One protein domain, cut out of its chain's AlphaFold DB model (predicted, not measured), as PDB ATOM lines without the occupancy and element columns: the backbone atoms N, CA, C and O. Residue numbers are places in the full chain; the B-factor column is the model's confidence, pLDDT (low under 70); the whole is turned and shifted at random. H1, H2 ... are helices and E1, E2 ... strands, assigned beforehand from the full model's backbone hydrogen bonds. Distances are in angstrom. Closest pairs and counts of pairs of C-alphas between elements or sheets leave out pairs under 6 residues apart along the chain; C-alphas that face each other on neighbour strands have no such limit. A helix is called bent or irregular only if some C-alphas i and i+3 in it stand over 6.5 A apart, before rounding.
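Overview. This is residues 7 to 105 of the 106 residues of an uncharacterized protein of Ureibacillus acetophenoni (UniProt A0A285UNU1). A twisted three-stranded sheet has helix H1 along one face and its other face bare. At one end of H1 the chain turns a corner into H2, which leads to the long helix H3, set beyond one end of the sheet near the E2 to E3 turn. The printed part has 99 residues, in the order E1 E2 E3 H1 H2 H3; the sheet, E1 - E2 - E3, is antiparallel and the class is mixed, helices and strands. It is only just compact, close to loose, with a radius of gyration of the C-alphas of 14.7 A and spans of 41 by 35 by 23 A.

Arrangement. E1, residues 9 to 16, E2, residues 19 to 26, and E3, residues 31 to 39, form a meander, each strand the antiparallel neighbour of the one before. Between E1 and E2, N 12 and O 23 are 2.9 A apart, within hydrogen-bond range; between E2 and E3, N 22 and O 36 are 2.8 A apart. E3 bends by 52 degrees at residue 34. H1, residues 43 to 59, is on the sheet at a height of 8.6 A, along the strands, at 23 degrees to E2 on the local plane; the closest C-alphas of H1 and E2 are those of Ala 46 and Val 20, 5.8 A. H2, residues 61 to 74, touches H1 about perpendicular, at 84 degrees, closest at C-alphas Ile 56 and Ala 63, 4.8 A. H3, residues 84 to 103, touches H2 with residues 84 to 91 alone, at a steep tilt of 46 degrees, the same way; the closest C-alphas are those of Ser 72 and Ile 91, 6.7 A. H1 and H3 are apart. Every O i to N i+4 pair is within hydrogen-bond range in H1 and H3, and 9 of 10 in H2.

Along the chain. E1 starts at C-alpha 9, (80.230, 60.033, -21.225). H1 measures 22.6 A and is only just irregular, with C-alphas 56 and 59 at 6.7 A. H3, 28.6 A, ends at C-alpha 103, (86.583, 72.937, -7.991).

Size, cuts and confidence. The C-alphas farthest apart, of Glu 17 and Gly 81, are 44.4 A apart. The printed part has no cut and no long link. Mean pLDDT of the printed part is 71.8, with residues 55 to 71 among those under 70.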
ATOM      1  N   GLU A   7      78.353  54.660 -20.703       66.31
ATOM      2  CA  GLU A   7      77.487  55.213 -19.645       66.31
ATOM      3  C   GLU A   7      78.096  56.420 -18.904       66.31
ATOM      4  O   GLU A   7      77.382  57.200 -18.270       66.31
ATOM      5  N   ARG A   8      79.422  56.580 -18.949       72.50
ATOM      6  CA  ARG A   8      80.133  57.650 -18.238       72.50
ATOM      7  C   ARG A   8      80.281  58.923 -19.050       72.50
ATOM      8  O   ARG A   8      80.648  59.932 -18.454       72.50
ATOM      9  N   PHE A   9      80.044  58.882 -20.356       75.19
ATOM     10  CA  PHE A   9      80.230  60.033 -21.225       75.19
ATOM     11  C   PHE A   9      78.974  60.290 -22.051       75.19
ATOM     12  O   PHE A   9      78.358  59.363 -22.566       75.19
ATOM     13  N   SER A  10      78.626  61.558 -22.218       78.56
ATOM     14  CA  SER A  10      77.520  61.987 -23.067       78.56
ATOM     15  C   SER A  10      78.005  63.012 -24.079       78.56
ATOM     16  O   SER A  10      78.912  63.799 -23.811       78.56
ATOM     17  N   VAL A  11      77.397  62.981 -25.262       78.38
ATOM     18  CA  VAL A  11      77.605  63.994 -26.292       78.38
ATOM     19  C   VAL A  11      76.377  64.885 -26.328       78.38
ATOM     20  O   VAL A  11      75.263  64.392 -26.480       78.38
ATOM     21  N   PHE A  12      76.588  66.192 -26.242       82.25
ATOM     22  CA  PHE A  12      75.541  67.190 -26.434       82.25
ATOM     23  C   PHE A  12      75.856  68.032 -27.663       82.25
ATOM     24  O   PHE A  12      77.019  68.206 -28.031       82.25
ATOM     25  N   SER A  13      74.821  68.555 -28.309       81.81
ATOM     26  CA  SER A  13      74.980  69.564 -29.349       81.81
ATOM     27  C   SER A  13      74.087  70.759 -29.059       81.81
ATOM     28  O   SER A  13      72.970  70.600 -28.567       81.81
ATOM     29  N   LYS A  14      74.590  71.955 -29.354       89.00
ATOM     30  CA  LYS A  14      73.819  73.194 -29.357       89.00
ATOM     31  C   LYS A  14      73.920  73.809 -30.744       89.00
ATOM     32  O   LYS A  14      75.010  74.189 -31.167       89.00
ATOM     33  N   TYR A  15      72.794  73.868 -31.443       84.00
ATOM     34  CA  TYR A  15      72.686  74.559 -32.721       84.00
ATOM     35  C   TYR A  15      72.316  76.024 -32.489       84.00
ATOM     36  O   TYR A  15      71.392  76.318 -31.734       84.00
ATOM     37  N   ASN A  16      73.040  76.919 -33.148       85.12
ATOM     38  CA  ASN A  16      72.692  78.322 -33.334       85.12
ATOM     39  C   ASN A  16      72.704  78.581 -34.850       85.12
ATOM     40  O   ASN A  16      73.428  77.897 -35.569       85.12
ATOM     41  N   GLU A  17      71.948  79.551 -35.364       84.25
ATOM     42  CA  GLU A  17      71.932  79.825 -36.811       84.25
ATOM     43  C   GLU A  17      73.358  79.965 -37.383       84.25
ATOM     44  O   GLU A  17      74.156  80.784 -36.924       84.25
ATOM     45  N   GLY A  18      73.700  79.091 -38.338       82.75
ATOM     46  CA  GLY A  18      75.018  79.037 -38.981       82.75
ATOM     47  C   GLY A  18      76.112  78.261 -38.229       82.75
ATOM     48  O   GLY A  18      77.228  78.151 -38.737       82.75
ATOM     49  N   SER A  19      75.855  77.711 -37.033       85.94
ATOM     50  CA  SER A  19      76.865  76.953 -36.277       85.94
ATOM     51  C   SER A  19      76.302  75.874 -35.346       85.94
ATOM     52  O   SER A  19      75.245  76.005 -34.737       85.94
ATOM     53  N   VAL A  20      77.058  74.795 -35.172       87.50
ATOM     54  CA  VAL A  20      76.812  73.776 -34.153       87.50
ATOM     55  C   VAL A  20      78.006  73.700 -33.215       87.50
ATOM     56  O   VAL A  20      79.160  73.647 -33.644       87.50
ATOM     57  N   THR A  21      77.725  73.687 -31.918       85.69
ATOM     58  CA  THR A  21      78.720  73.402 -30.886       85.69
ATOM     59  C   THR A  21      78.481  72.004 -30.341       85.69
ATOM     60  O   THR A  21      77.365  71.681 -29.940       85.69
ATOM     61  N   LEU A  22      79.513  71.166 -30.358       78.81
ATOM     62  CA  LEU A  22      79.500  69.790 -29.873       78.81
ATOM     63  C   LEU A  22      80.281  69.706 -28.564       78.81
ATOM     64  O   LEU A  22      81.430  70.140 -28.503       78.81
ATOM     65  N   TYR A  23      79.677  69.099 -27.548       79.25
ATOM     66  CA  TYR A  23      80.261  68.926 -26.222       79.25
ATOM     67  C   TYR A  23      80.438  67.446 -25.920       79.25
ATOM     68  O   TYR A  23      79.491  66.671 -26.058       79.25
ATOM     69  N   LEU A  24      81.627  67.060 -25.459       79.00
ATOM     70  CA  LEU A  24      81.843  65.777 -24.799       79.00
ATOM     71  C   LEU A  24      81.852  66.009 -23.291       79.00
ATOM     72  O   LEU A  24      82.716  66.719 -22.778       79.00
ATOM     73  N   VAL A  25      80.925  65.375 -22.589       79.62
ATOM     74  CA  VAL A  25      80.735  65.539 -21.150       79.62
ATOM     75  C   VAL A  25      81.036  64.230 -20.439       79.62
ATOM     76  O   VAL A  25      80.598  63.167 -20.870       79.62
ATOM     77  N   TYR A  26      81.782  64.300 -19.341       77.50
ATOM     78  CA  TYR A  26      81.874  63.231 -18.357       77.50
ATOM     79  C   TYR A  26      80.705  63.361 -17.380       77.50
ATOM     80  O   TYR A  26      80.589  64.342 -16.645       77.50
ATOM     81  N   ASN A  27      79.819  62.368 -17.385       80.25
ATOM     82  CA  ASN A  27      78.526  62.420 -16.704       80.25
ATOM     83  C   ASN A  27      78.670  62.544 -15.188       80.25
ATOM     84  O   ASN A  27      77.860  63.194 -14.529       80.25
ATOM     85  N   LYS A  28      79.719  61.946 -14.617       75.25
ATOM     86  CA  LYS A  28      80.013  62.118 -13.197       75.25
ATOM     87  C   LYS A  28      80.585  63.524 -12.988       75.25
ATOM     88  O   LYS A  28      81.687  63.805 -13.434       75.25
ATOM     89  N   GLY A  29      79.811  64.379 -12.325       68.25
ATOM     90  CA  GLY A  29      80.165  65.785 -12.106       68.25
ATOM     91  C   GLY A  29      79.769  66.727 -13.250       68.25
ATOM     92  O   GLY A  29      80.011  67.920 -13.136       68.25
ATOM     93  N   ASN A  30      79.138  66.218 -14.321       76.06
ATOM     94  CA  ASN A  30      78.692  67.005 -15.481       76.06
ATOM     95  C   ASN A  30      79.804  67.890 -16.087       76.06
ATOM     96  O   ASN A  30      79.628  69.089 -16.301       76.06
ATOM     97  N   ILE A  31      80.973  67.296 -16.329       74.38
ATOM     98  CA  ILE A  31      82.194  68.028 -16.686       74.38
ATOM     99  C   ILE A  31      82.399  68.010 -18.196       74.38
ATOM    100  O   ILE A  31      82.573  66.941 -18.784       74.38
ATOM    101  N   THR A  32      82.457  69.183 -18.826       77.69
ATOM    102  CA  THR A  32      82.830  69.305 -20.240       77.69
ATOM    103  C   THR A  32      84.318  69.019 -20.414       77.69
ATOM    104  O   THR A  32      85.170  69.755 -19.926       77.69
ATOM    105  N   LEU A  33      84.636  67.940 -21.124       71.25
ATOM    106  CA  LEU A  33      86.009  67.538 -21.430       71.25
ATOM    107  C   LEU A  33      86.517  68.128 -22.741       71.25
ATOM    108  O   LEU A  33      87.724  68.254 -22.934       71.25
ATOM    109  N   ASN A  34      85.604  68.407 -23.670       72.69
ATOM    110  CA  ASN A  34      85.943  68.948 -24.971       72.69
ATOM    111  C   ASN A  34      84.760  69.687 -25.593       72.69
ATOM    112  O   ASN A  34      83.611  69.267 -25.443       72.69
ATOM    113  N   GLU A  35      85.083  70.727 -26.352       77.69
ATOM    114  CA  GLU A  35      84.148  71.565 -27.086       77.69
ATOM    115  C   GLU A  35      84.655  71.749 -28.518       77.69
ATOM    116  O   GLU A  35      85.827  72.049 -28.747       77.69
ATOM    117  N   ILE A  36      83.776  71.540 -29.496       77.62
ATOM    118  CA  ILE A  36      84.081  71.744 -30.911       77.62
ATOM    119  C   ILE A  36      82.991  72.612 -31.519       77.62
ATOM    120  O   ILE A  36      81.833  72.207 -31.567       77.62
ATOM    121  N   VAL A  37      83.381  73.766 -32.052       84.06
ATOM    122  CA  VAL A  37      82.493  74.643 -32.820       84.06
ATOM    123  C   VAL A  37      82.706  74.387 -34.311       84.06
ATOM    124  O   VAL A  37      83.844  74.345 -34.792       84.06
ATOM    125  N   LYS A  38      81.613  74.199 -35.054       78.75
ATOM    126  CA  LYS A  38      81.616  74.036 -36.511       78.75
ATOM    127  C   LYS A  38      80.543  74.903 -37.151       78.75
ATOM    128  O   LYS A  38      79.415  74.942 -36.673       78.75
ATOM    129  N   THR A  39      80.898  75.565 -38.244       83.56
ATOM    130  CA  THR A  39      79.934  76.211 -39.138       83.56
ATOM    131  C   THR A  39      79.122  75.135 -39.851       83.56
ATOM    132  O   THR A  39      79.697  74.133 -40.273       83.56
ATOM    133  N   VAL A  40      77.812  75.333 -39.950       79.75
ATOM    134  CA  VAL A  40      76.877  74.435 -40.644       79.75
ATOM    135  C   VAL A  40      75.843  75.271 -41.388       79.75
ATOM    136  O   VAL A  40      75.477  76.356 -40.936       79.75
ATOM    137  N   GLU A  41      75.374  74.775 -42.523       76.31
ATOM    138  CA  GLU A  41      74.446  75.474 -43.411       76.31
ATOM    139  C   GLU A  41      73.007  75.442 -42.886       76.31
ATOM    140  O   GLU A  41      72.225  76.354 -43.148       76.31
ATOM    141  N   ASN A  42      72.635  74.384 -42.158       81.44
ATOM    142  CA  ASN A  42      71.281  74.187 -41.648       81.44
ATOM    143  C   ASN A  42      71.223  73.191 -40.472       81.44
ATOM    144  O   ASN A  42      72.194  72.513 -40.125       81.44
ATOM    145  N   GLU A  43      70.039  73.073 -39.865       79.88
ATOM    146  CA  GLU A  43      69.786  72.178 -38.728       79.88
ATOM    147  C   GLU A  43      69.955  70.686 -39.084       79.88
ATOM    148  O   GLU A  43      70.312  69.872 -38.229       79.88
ATOM    149  N   TYR A  44      69.717  70.299 -40.342       78.06
ATOM    150  CA  TYR A  44      69.896  68.915 -40.788       78.06
ATOM    151  C   TYR A  44      71.378  68.517 -40.786       78.06
ATOM    152  O   TYR A  44      71.736  67.468 -40.249       78.06
ATOM    153  N   GLU A  45      72.255  69.384 -41.291       69.50
ATOM    154  CA  GLU A  45      73.702  69.185 -41.221       69.50
ATOM    155  C   GLU A  45      74.201  69.144 -39.767       69.50
ATOM    156  O   GLU A  45      74.998  68.274 -39.412       69.50
ATOM    157  N   ALA A  46      73.665  70.000 -38.888       76.81
ATOM    158  CA  ALA A  46      73.973  69.962 -37.457       76.81
ATOM    159  C   ALA A  46      73.646  68.594 -36.822       76.81
ATOM    160  O   ALA A  46      74.448  68.054 -36.053       76.81
ATOM    161  N   LYS A  47      72.494  67.999 -37.174       79.69
ATOM    162  CA  LYS A  47      72.083  66.660 -36.710       79.69
ATOM    163  C   LYS A  47      73.009  65.563 -37.230       79.69
ATOM    164  O   LYS A  47      73.396  64.688 -36.452       79.69
ATOM    165  N   LEU A  48      73.402  65.623 -38.504       71.12
ATOM    166  CA  LEU A  48      74.362  64.679 -39.085       71.12
ATOM    167  C   LEU A  48      75.729  64.768 -38.400       71.12
ATOM    168  O   LEU A  48      76.306  63.735 -38.056       71.12
ATOM    169  N   LEU A  49      76.222  65.982 -38.133       68.75
ATOM    170  CA  LEU A  49      77.466  66.184 -37.387       68.75
ATOM    171  C   LEU A  49      77.385  65.610 -35.971       68.75
ATOM    172  O   LEU A  49      78.320  64.941 -35.535       68.75
ATOM    173  N   HIS A  50      76.277  65.839 -35.260       80.00
ATOM    174  CA  HIS A  50      76.069  65.283 -33.924       80.00
ATOM    175  C   HIS A  50      76.088  63.749 -33.937       80.00
ATOM    176  O   HIS A  50      76.809  63.148 -33.142       80.00
ATOM    177  N   GLN A  51      75.353  63.115 -34.856       72.75
ATOM    178  CA  GLN A  51      75.327  61.654 -34.989       72.75
ATOM    179  C   GLN A  51      76.703  61.091 -35.351       72.75
ATOM    180  O   GLN A  51      77.153  60.133 -34.729       72.75
ATOM    181  N   ALA A  52      77.408  61.712 -36.301       66.62
ATOM    182  CA  ALA A  52      78.760  61.304 -36.666       66.62
ATOM    183  C   ALA A  52      79.718  61.415 -35.472       66.62
ATOM    184  O   ALA A  52      80.463  60.478 -35.189       66.62
ATOM    185  N   TYR A  53      79.667  62.526 -34.732       72.94
ATOM    186  CA  TYR A  53      80.494  62.734 -33.547       72.94
ATOM    187  C   TYR A  53      80.164  61.726 -32.442       72.94
ATOM    188  O   TYR A  53      81.071  61.126 -31.872       72.94
ATOM    189  N   TYR A  54      78.881  61.454 -32.191       75.25
ATOM    190  CA  TYR A  54      78.444  60.431 -31.246       75.25
ATOM    191  C   TYR A  54      78.929  59.032 -31.653       75.25
ATOM    192  O   TYR A  54      79.594  58.362 -30.865       75.25
ATOM    193  N   SER A  55      78.702  58.600 -32.895       66.88
ATOM    194  CA  SER A  55      79.121  57.269 -33.347       66.88
ATOM    195  C   SER A  55      80.651  57.101 -33.390       66.88
ATOM    196  O   SER A  55      81.147  56.008 -33.101       66.88
ATOM    197  N   ILE A  56      81.409  58.163 -33.708       63.47
ATOM    198  CA  ILE A  56      82.889  58.180 -33.705       63.47
ATOM    199  C   ILE A  56      83.471  58.211 -32.295       63.47
ATOM    200  O   ILE A  56      84.585  57.729 -32.101       63.47
ATOM    201  N   MET A  57      82.768  58.789 -31.324       65.25
ATOM    202  CA  MET A  57      83.281  58.916 -29.961       65.25
ATOM    203  C   MET A  57      82.801  57.778 -29.058       65.25
ATOM    204  O   MET A  57      83.528  57.386 -28.151       65.25
ATOM    205  N   ILE A  58      81.612  57.222 -29.304       66.19
ATOM    206  CA  ILE A  58      80.904  56.385 -28.330       66.19
ATOM    207  C   ILE A  58      80.610  54.965 -28.846       66.19
ATOM    208  O   ILE A  58      80.886  54.003 -28.134       66.19
ATOM    209  N   GLU A  59      80.085  54.779 -30.064       59.12
ATOM    210  CA  GLU A  59      79.445  53.497 -30.433       59.12
ATOM    211  C   GLU A  59      80.349  52.419 -31.061       59.12
ATOM    212  O   GLU A  59      80.043  51.230 -30.947       59.12
ATOM    213  N   ARG A  60      81.453  52.765 -31.738       53.66
ATOM    214  CA  ARG A  60      82.319  51.756 -32.392       53.66
ATOM    215  C   ARG A  60      83.449  51.264 -31.472       53.66
ATOM    216  O   ARG A  60      84.082  52.033 -30.765       53.66
ATOM    217  N   GLU A  61      83.842  49.994 -31.541       44.97
ATOM    218  CA  GLU A  61      85.066  49.538 -30.844       44.97
ATOM    219  C   GLU A  61      86.325  50.285 -31.343       44.97
ATOM    220  O   GLU A  61      87.228  50.568 -30.561       44.97
ATOM    221  N   MET A  62      86.332  50.736 -32.607       48.22
ATOM    222  CA  MET A  62      87.327  51.686 -33.136       48.22
ATOM    223  C   MET A  62      87.115  53.142 -32.671       48.22
ATOM    224  O   MET A  62      88.073  53.918 -32.642       48.22
ATOM    225  N   ALA A  63      85.895  53.512 -32.266       55.56
ATOM    226  CA  ALA A  63      85.600  54.787 -31.609       55.56
ATOM    227  C   ALA A  63      86.256  54.860 -30.234       55.56
ATOM    228  O   ALA A  63      86.829  55.885 -29.903       55.56
ATOM    229  N   ILE A  64      86.287  53.763 -29.470       54.78
ATOM    230  CA  ILE A  64      86.980  53.724 -28.173       54.78
ATOM    231  C   ILE A  64      88.474  54.013 -28.346       54.78
ATOM    232  O   ILE A  64      89.017  54.846 -27.628       54.78
ATOM    233  N   TYR A  65      89.146  53.389 -29.318       59.75
ATOM    234  CA  TYR A  65      90.553  53.692 -29.604       59.75
ATOM    235  C   TYR A  65      90.755  55.135 -30.082       59.75
ATOM    236  O   TYR A  65      91.713  55.785 -29.663       59.75
ATOM    237  N   SER A  66      89.846  55.652 -30.912       60.72
ATOM    238  CA  SER A  66      89.904  57.029 -31.419       60.72
ATOM    239  C   SER A  66      89.658  58.057 -30.309       60.72
ATOM    240  O   SER A  66      90.393  59.034 -30.202       60.72
ATOM    241  N   LEU A  67      88.699  57.791 -29.421       62.38
ATOM    242  CA  LEU A  67      88.403  58.548 -28.209       62.38
ATOM    243  C   LEU A  67      89.593  58.510 -27.248       62.38
ATOM    244  O   LEU A  67      89.997  59.544 -26.731       62.38
ATOM    245  N   ILE A  68      90.198  57.340 -27.037       65.19
ATOM    246  CA  ILE A  68      91.395  57.190 -26.205       65.19
ATOM    247  C   ILE A  68      92.557  57.986 -26.795       65.19
ATOM    248  O   ILE A  68      93.231  58.691 -26.051       65.19
ATOM    249  N   GLN A  69      92.791  57.927 -28.109       67.81
ATOM    250  CA  GLN A  69      93.824  58.738 -28.759       67.81
ATOM    251  C   GLN A  69      93.529  60.236 -28.648       67.81
ATOM    252  O   GLN A  69      94.436  61.013 -28.357       67.81
ATOM    253  N   PHE A  70      92.275  60.642 -28.849       66.56
ATOM    254  CA  PHE A  70      91.848  62.028 -28.723       66.56
ATOM    255  C   PHE A  70      92.061  62.549 -27.297       66.56
ATOM    256  O   PHE A  70      92.777  63.528 -27.100       66.56
ATOM    257  N   LEU A  71      91.537  61.848 -26.291       63.88
ATOM    258  CA  LEU A  71      91.704  62.196 -24.880       63.88
ATOM    259  C   LEU A  71      93.173  62.133 -24.448       63.88
ATOM    260  O   LEU A  71      93.618  62.969 -23.667       63.88
ATOM    261  N   SER A  72      93.959  61.204 -24.996       70.88
ATOM    262  CA  SER A  72      95.405  61.169 -24.761       70.88
ATOM    263  C   SER A  72      96.095  62.418 -25.307       70.88
ATOM    264  O   SER A  72      96.975  62.950 -24.644       70.88
ATOM    265  N   LYS A  73      95.681  62.942 -26.468       70.94
ATOM    266  CA  LYS A  73      96.199  64.219 -26.986       70.94
ATOM    267  C   LYS A  73      95.780  65.399 -26.109       70.94
ATOM    268  O   LYS A  73      96.640  66.197 -25.747       70.94
ATOM    269  N   VAL A  74      94.502  65.478 -25.728       68.00
ATOM    270  CA  VAL A  74      93.967  66.546 -24.859       68.00
ATOM    271  C   VAL A  74      94.716  66.593 -23.525       68.00
ATOM    272  O   VAL A  74      95.202  67.647 -23.121       68.00
ATOM    273  N   PHE A  75      94.902  65.441 -22.878       71.62
ATOM    274  CA  PHE A  75      95.603  65.337 -21.596       71.62
ATOM    275  C   PHE A  75      97.126  65.175 -21.717       71.62
ATOM    276  O   PHE A  75      97.792  64.957 -20.703       71.62
ATOM    277  N   LYS A  76      97.687  65.263 -22.932       79.69
ATOM    278  CA  LYS A  76      99.118  65.050 -23.228       79.69
ATOM    279  C   LYS A  76      99.678  63.745 -22.627       79.69
ATOM    280  O   LYS A  76     100.785  63.709 -22.098       79.69
ATOM    281  N   ILE A  77      98.901  62.665 -22.689       78.81
ATOM    282  CA  ILE A  77      99.275  61.327 -22.225       78.81
ATOM    283  C   ILE A  77     100.024  60.604 -23.345       78.81
ATOM    284  O   ILE A  77      99.487  60.369 -24.426       78.81
ATOM    285  N   GLU A  78     101.257  60.190 -23.070       80.00
ATOM    286  CA  GLU A  78     102.010  59.329 -23.980       80.00
ATOM    287  C   GLU A  78     101.416  57.913 -23.981       80.00
ATOM    288  O   GLU A  78     101.404  57.242 -22.945       80.00
ATOM    289  N   SER A  79     100.904  57.476 -25.135       67.00
ATOM    290  CA  SER A  79     100.200  56.198 -25.312       67.00
ATOM    291  C   SER A  79     101.037  55.105 -25.990       67.00
ATOM    292  O   SER A  79     100.625  53.946 -26.015       67.00
ATOM    293  N   LYS A  80     102.208  55.442 -26.551       72.50
ATOM    294  CA  LYS A  80     103.061  54.491 -27.278       72.50
ATOM    295  C   LYS A  80     103.634  53.455 -26.302       72.50
ATOM    296  O   LYS A  80     104.292  53.820 -25.336       72.50
ATOM    297  N   GLY A  81     103.373  52.171 -26.559       71.38
ATOM    298  CA  GLY A  81     103.865  51.056 -25.738       71.38
ATOM    299  C   GLY A  81     103.068  50.759 -24.460       71.38
ATOM    300  O   GLY A  81     103.499  49.906 -23.691       71.38
ATOM    301  N   LYS A  82     101.924  51.421 -24.228       73.62
ATOM    302  CA  LYS A  82     101.049  51.176 -23.065       73.62
ATOM    303  C   LYS A  82      99.811  50.381 -23.457       73.62
ATOM    304  O   LYS A  82      99.277  50.575 -24.551       73.62
ATOM    305  N   ASP A  83      99.321  49.533 -22.553       73.88
ATOM    306  CA  ASP A  83      98.048  48.840 -22.766       73.88
ATOM    307  C   ASP A  83      96.884  49.847 -22.717       73.88
ATOM    308  O   ASP A  83      96.881  50.818 -21.957       73.88
ATOM    309  N   VAL A  84      95.843  49.594 -23.504       60.47
ATOM    310  CA  VAL A  84      94.619  50.399 -23.597       60.47
ATOM    311  C   VAL A  84      94.021  50.651 -22.215       60.47
ATOM    312  O   VAL A  84      93.596  51.765 -21.904       60.47
ATOM    313  N   LYS A  85      94.027  49.636 -21.342       61.84
ATOM    314  CA  LYS A  85      93.531  49.763 -19.963       61.84
ATOM    315  C   LYS A  85      94.353  50.747 -19.131       61.84
ATOM    316  O   LYS A  85      93.784  51.452 -18.298       61.84
ATOM    317  N   GLU A  86      95.664  50.805 -19.337       68.94
ATOM    318  CA  GLU A  86      96.549  51.744 -18.644       68.94
ATOM    319  C   GLU A  86      96.308  53.170 -19.125       68.94
ATOM    320  O   GLU A  86      96.159  54.078 -18.307       68.94
ATOM    321  N   VAL A  87      96.168  53.359 -20.439       68.44
ATOM    322  CA  VAL A  87      95.859  54.669 -21.022       68.44
ATOM    323  C   VAL A  87      94.506  55.177 -20.515       68.44
ATOM    324  O   VAL A  87      94.403  56.319 -20.077       68.44
ATOM    325  N   VAL A  88      93.482  54.321 -20.452       64.25
ATOM    326  CA  VAL A  88      92.168  54.680 -19.889       64.25
ATOM    327  C   VAL A  88      92.259  55.040 -18.404       64.25
ATOM    328  O   VAL A  88      91.600  55.982 -17.960       64.25
ATOM    329  N   LYS A  89      93.070  54.338 -17.603       69.81
ATOM    330  CA  LYS A  89      93.297  54.714 -16.196       69.81
ATOM    331  C   LYS A  89      93.956  56.091 -16.080       69.81
ATOM    332  O   LYS A  89      93.527  56.883 -15.245       69.81
ATOM    333  N   LEU A  90      94.945  56.387 -16.924       76.38
ATOM    334  CA  LEU A  90      95.616  57.689 -16.958       76.38
ATOM    335  C   LEU A  90      94.661  58.811 -17.377       76.38
ATOM    336  O   LEU A  90      94.655  59.858 -16.736       76.38
ATOM    337  N   ILE A  91      93.812  58.570 -18.381       70.50
ATOM    338  CA  ILE A  91      92.763  59.507 -18.807       70.50
ATOM    339  C   ILE A  91      91.809  59.803 -17.645       70.50
ATOM    340  O   ILE A  91      91.577  60.963 -17.329       70.50
ATOM    341  N   ASN A  92      91.301  58.771 -16.961       66.88
ATOM    342  CA  ASN A  92      90.403  58.967 -15.816       66.88
ATOM    343  C   ASN A  92      91.084  59.729 -14.670       66.88
ATOM    344  O   ASN A  92      90.456  60.576 -14.040       66.88
ATOM    345  N   LYS A  93      92.364  59.443 -14.399       76.38
ATOM    346  CA  LYS A  93      93.135  60.162 -13.381       76.38
ATOM    347  C   LYS A  93      93.279  61.641 -13.748       76.38
ATOM    348  O   LYS A  93      92.988  62.490 -12.918       76.38
ATOM    349  N   LYS A  94      93.660  61.944 -14.991       74.94
ATOM    350  CA  LYS A  94      93.824  63.319 -15.484       74.94
ATOM    351  C   LYS A  94      92.512  64.098 -15.512       74.94
ATOM    352  O   LYS A  94      92.501  65.261 -15.131       74.94
ATOM    353  N   ALA A  95      91.413  63.453 -15.893       66.44
ATOM    354  CA  ALA A  95      90.086  64.055 -15.821       66.44
ATOM    355  C   ALA A  95      89.709  64.426 -14.373       66.44
ATOM    356  O   ALA A  95      89.212  65.523 -14.144       66.44
ATOM    357  N   LYS A  96      90.021  63.560 -13.397       69.62
ATOM    358  CA  LYS A  96      89.797  63.824 -11.967       69.62
ATOM    359  C   LYS A  96      90.708  64.925 -11.408       69.62
ATOM    360  O   LYS A  96      90.259  65.752 -10.634       69.62
ATOM    361  N   GLU A  97      91.974  64.968 -11.822       76.75
ATOM    362  CA  GLU A  97      92.893  66.066 -11.468       76.75
ATOM    363  C   GLU A  97      92.377  67.416 -12.001       76.75
ATOM    364  O   GLU A  97      92.459  68.430 -11.314       76.75
ATOM    365  N   TYR A  98      91.816  67.428 -13.214       69.94
ATOM    366  CA  TYR A  98      91.219  68.622 -13.814       69.94
ATOM    367  C   TYR A  98      89.920  69.048 -13.107       69.94
ATOM    368  O   TYR A  98      89.691  70.238 -12.905       69.94
ATOM    369  N   GLU A  99      89.093  68.082 -12.690       63.81
ATOM    370  CA  GLU A  99      87.911  68.297 -11.841       63.81
ATOM    371  C   GLU A  99      88.289  68.972 -10.516       63.81
ATOM    372  O   GLU A  99      87.732  70.009 -10.165       63.81
ATOM    373  N   GLU A 100      89.274  68.423  -9.805       74.25
ATOM    374  CA  GLU A 100      89.723  68.944  -8.510       74.25
ATOM    375  C   GLU A 100      90.350  70.342  -8.638       74.25
ATOM    376  O   GLU A 100      90.109  71.197  -7.789       74.25
ATOM    377  N   ALA A 101      91.087  70.615  -9.721       70.50
ATOM    378  CA  ALA A 101      91.656  71.938  -9.984       70.50
ATOM    379  C   ALA A 101      90.591  73.006 -10.297       70.50
ATOM    380  O   ALA A 101      90.723  74.140  -9.846       70.50
ATOM    381  N   ASN A 102      89.530  72.656 -11.035       60.81
ATOM    382  CA  ASN A 102      88.430  73.585 -11.314       60.81
ATOM    383  C   ASN A 102      87.518  73.806 -10.099       60.81
ATOM    384  O   ASN A 102      86.996  74.902  -9.930       60.81
ATOM    385  N   LEU A 103      87.343  72.799  -9.239       53.75
ATOM    386  CA  LEU A 103      86.583  72.937  -7.991       53.75
ATOM    387  C   LEU A 103      87.339  73.729  -6.916       53.75
ATOM    388  O   LEU A 103      86.701  74.399  -6.118       53.75
ATOM    389  N   ALA A 104      88.674  73.670  -6.892       56.12
ATOM    390  CA  ALA A 104      89.504  74.451  -5.968       56.12
ATOM    391  C   ALA A 104      89.699  75.923  -6.394       56.12
ATOM    392  O   ALA A 104      90.257  76.710  -5.633       56.12
ATOM    393  N   GLY A 105      89.295  76.277  -7.619       46.56
ATOM    394  CA  GLY A 105      89.300  77.647  -8.143       46.56
ATOM    395  C   GLY A 105      87.969  78.395  -7.982       46.56
ATOM    396  O   GLY A 105      87.880  79.543  -8.421       46.56
TER     397      GLY A 105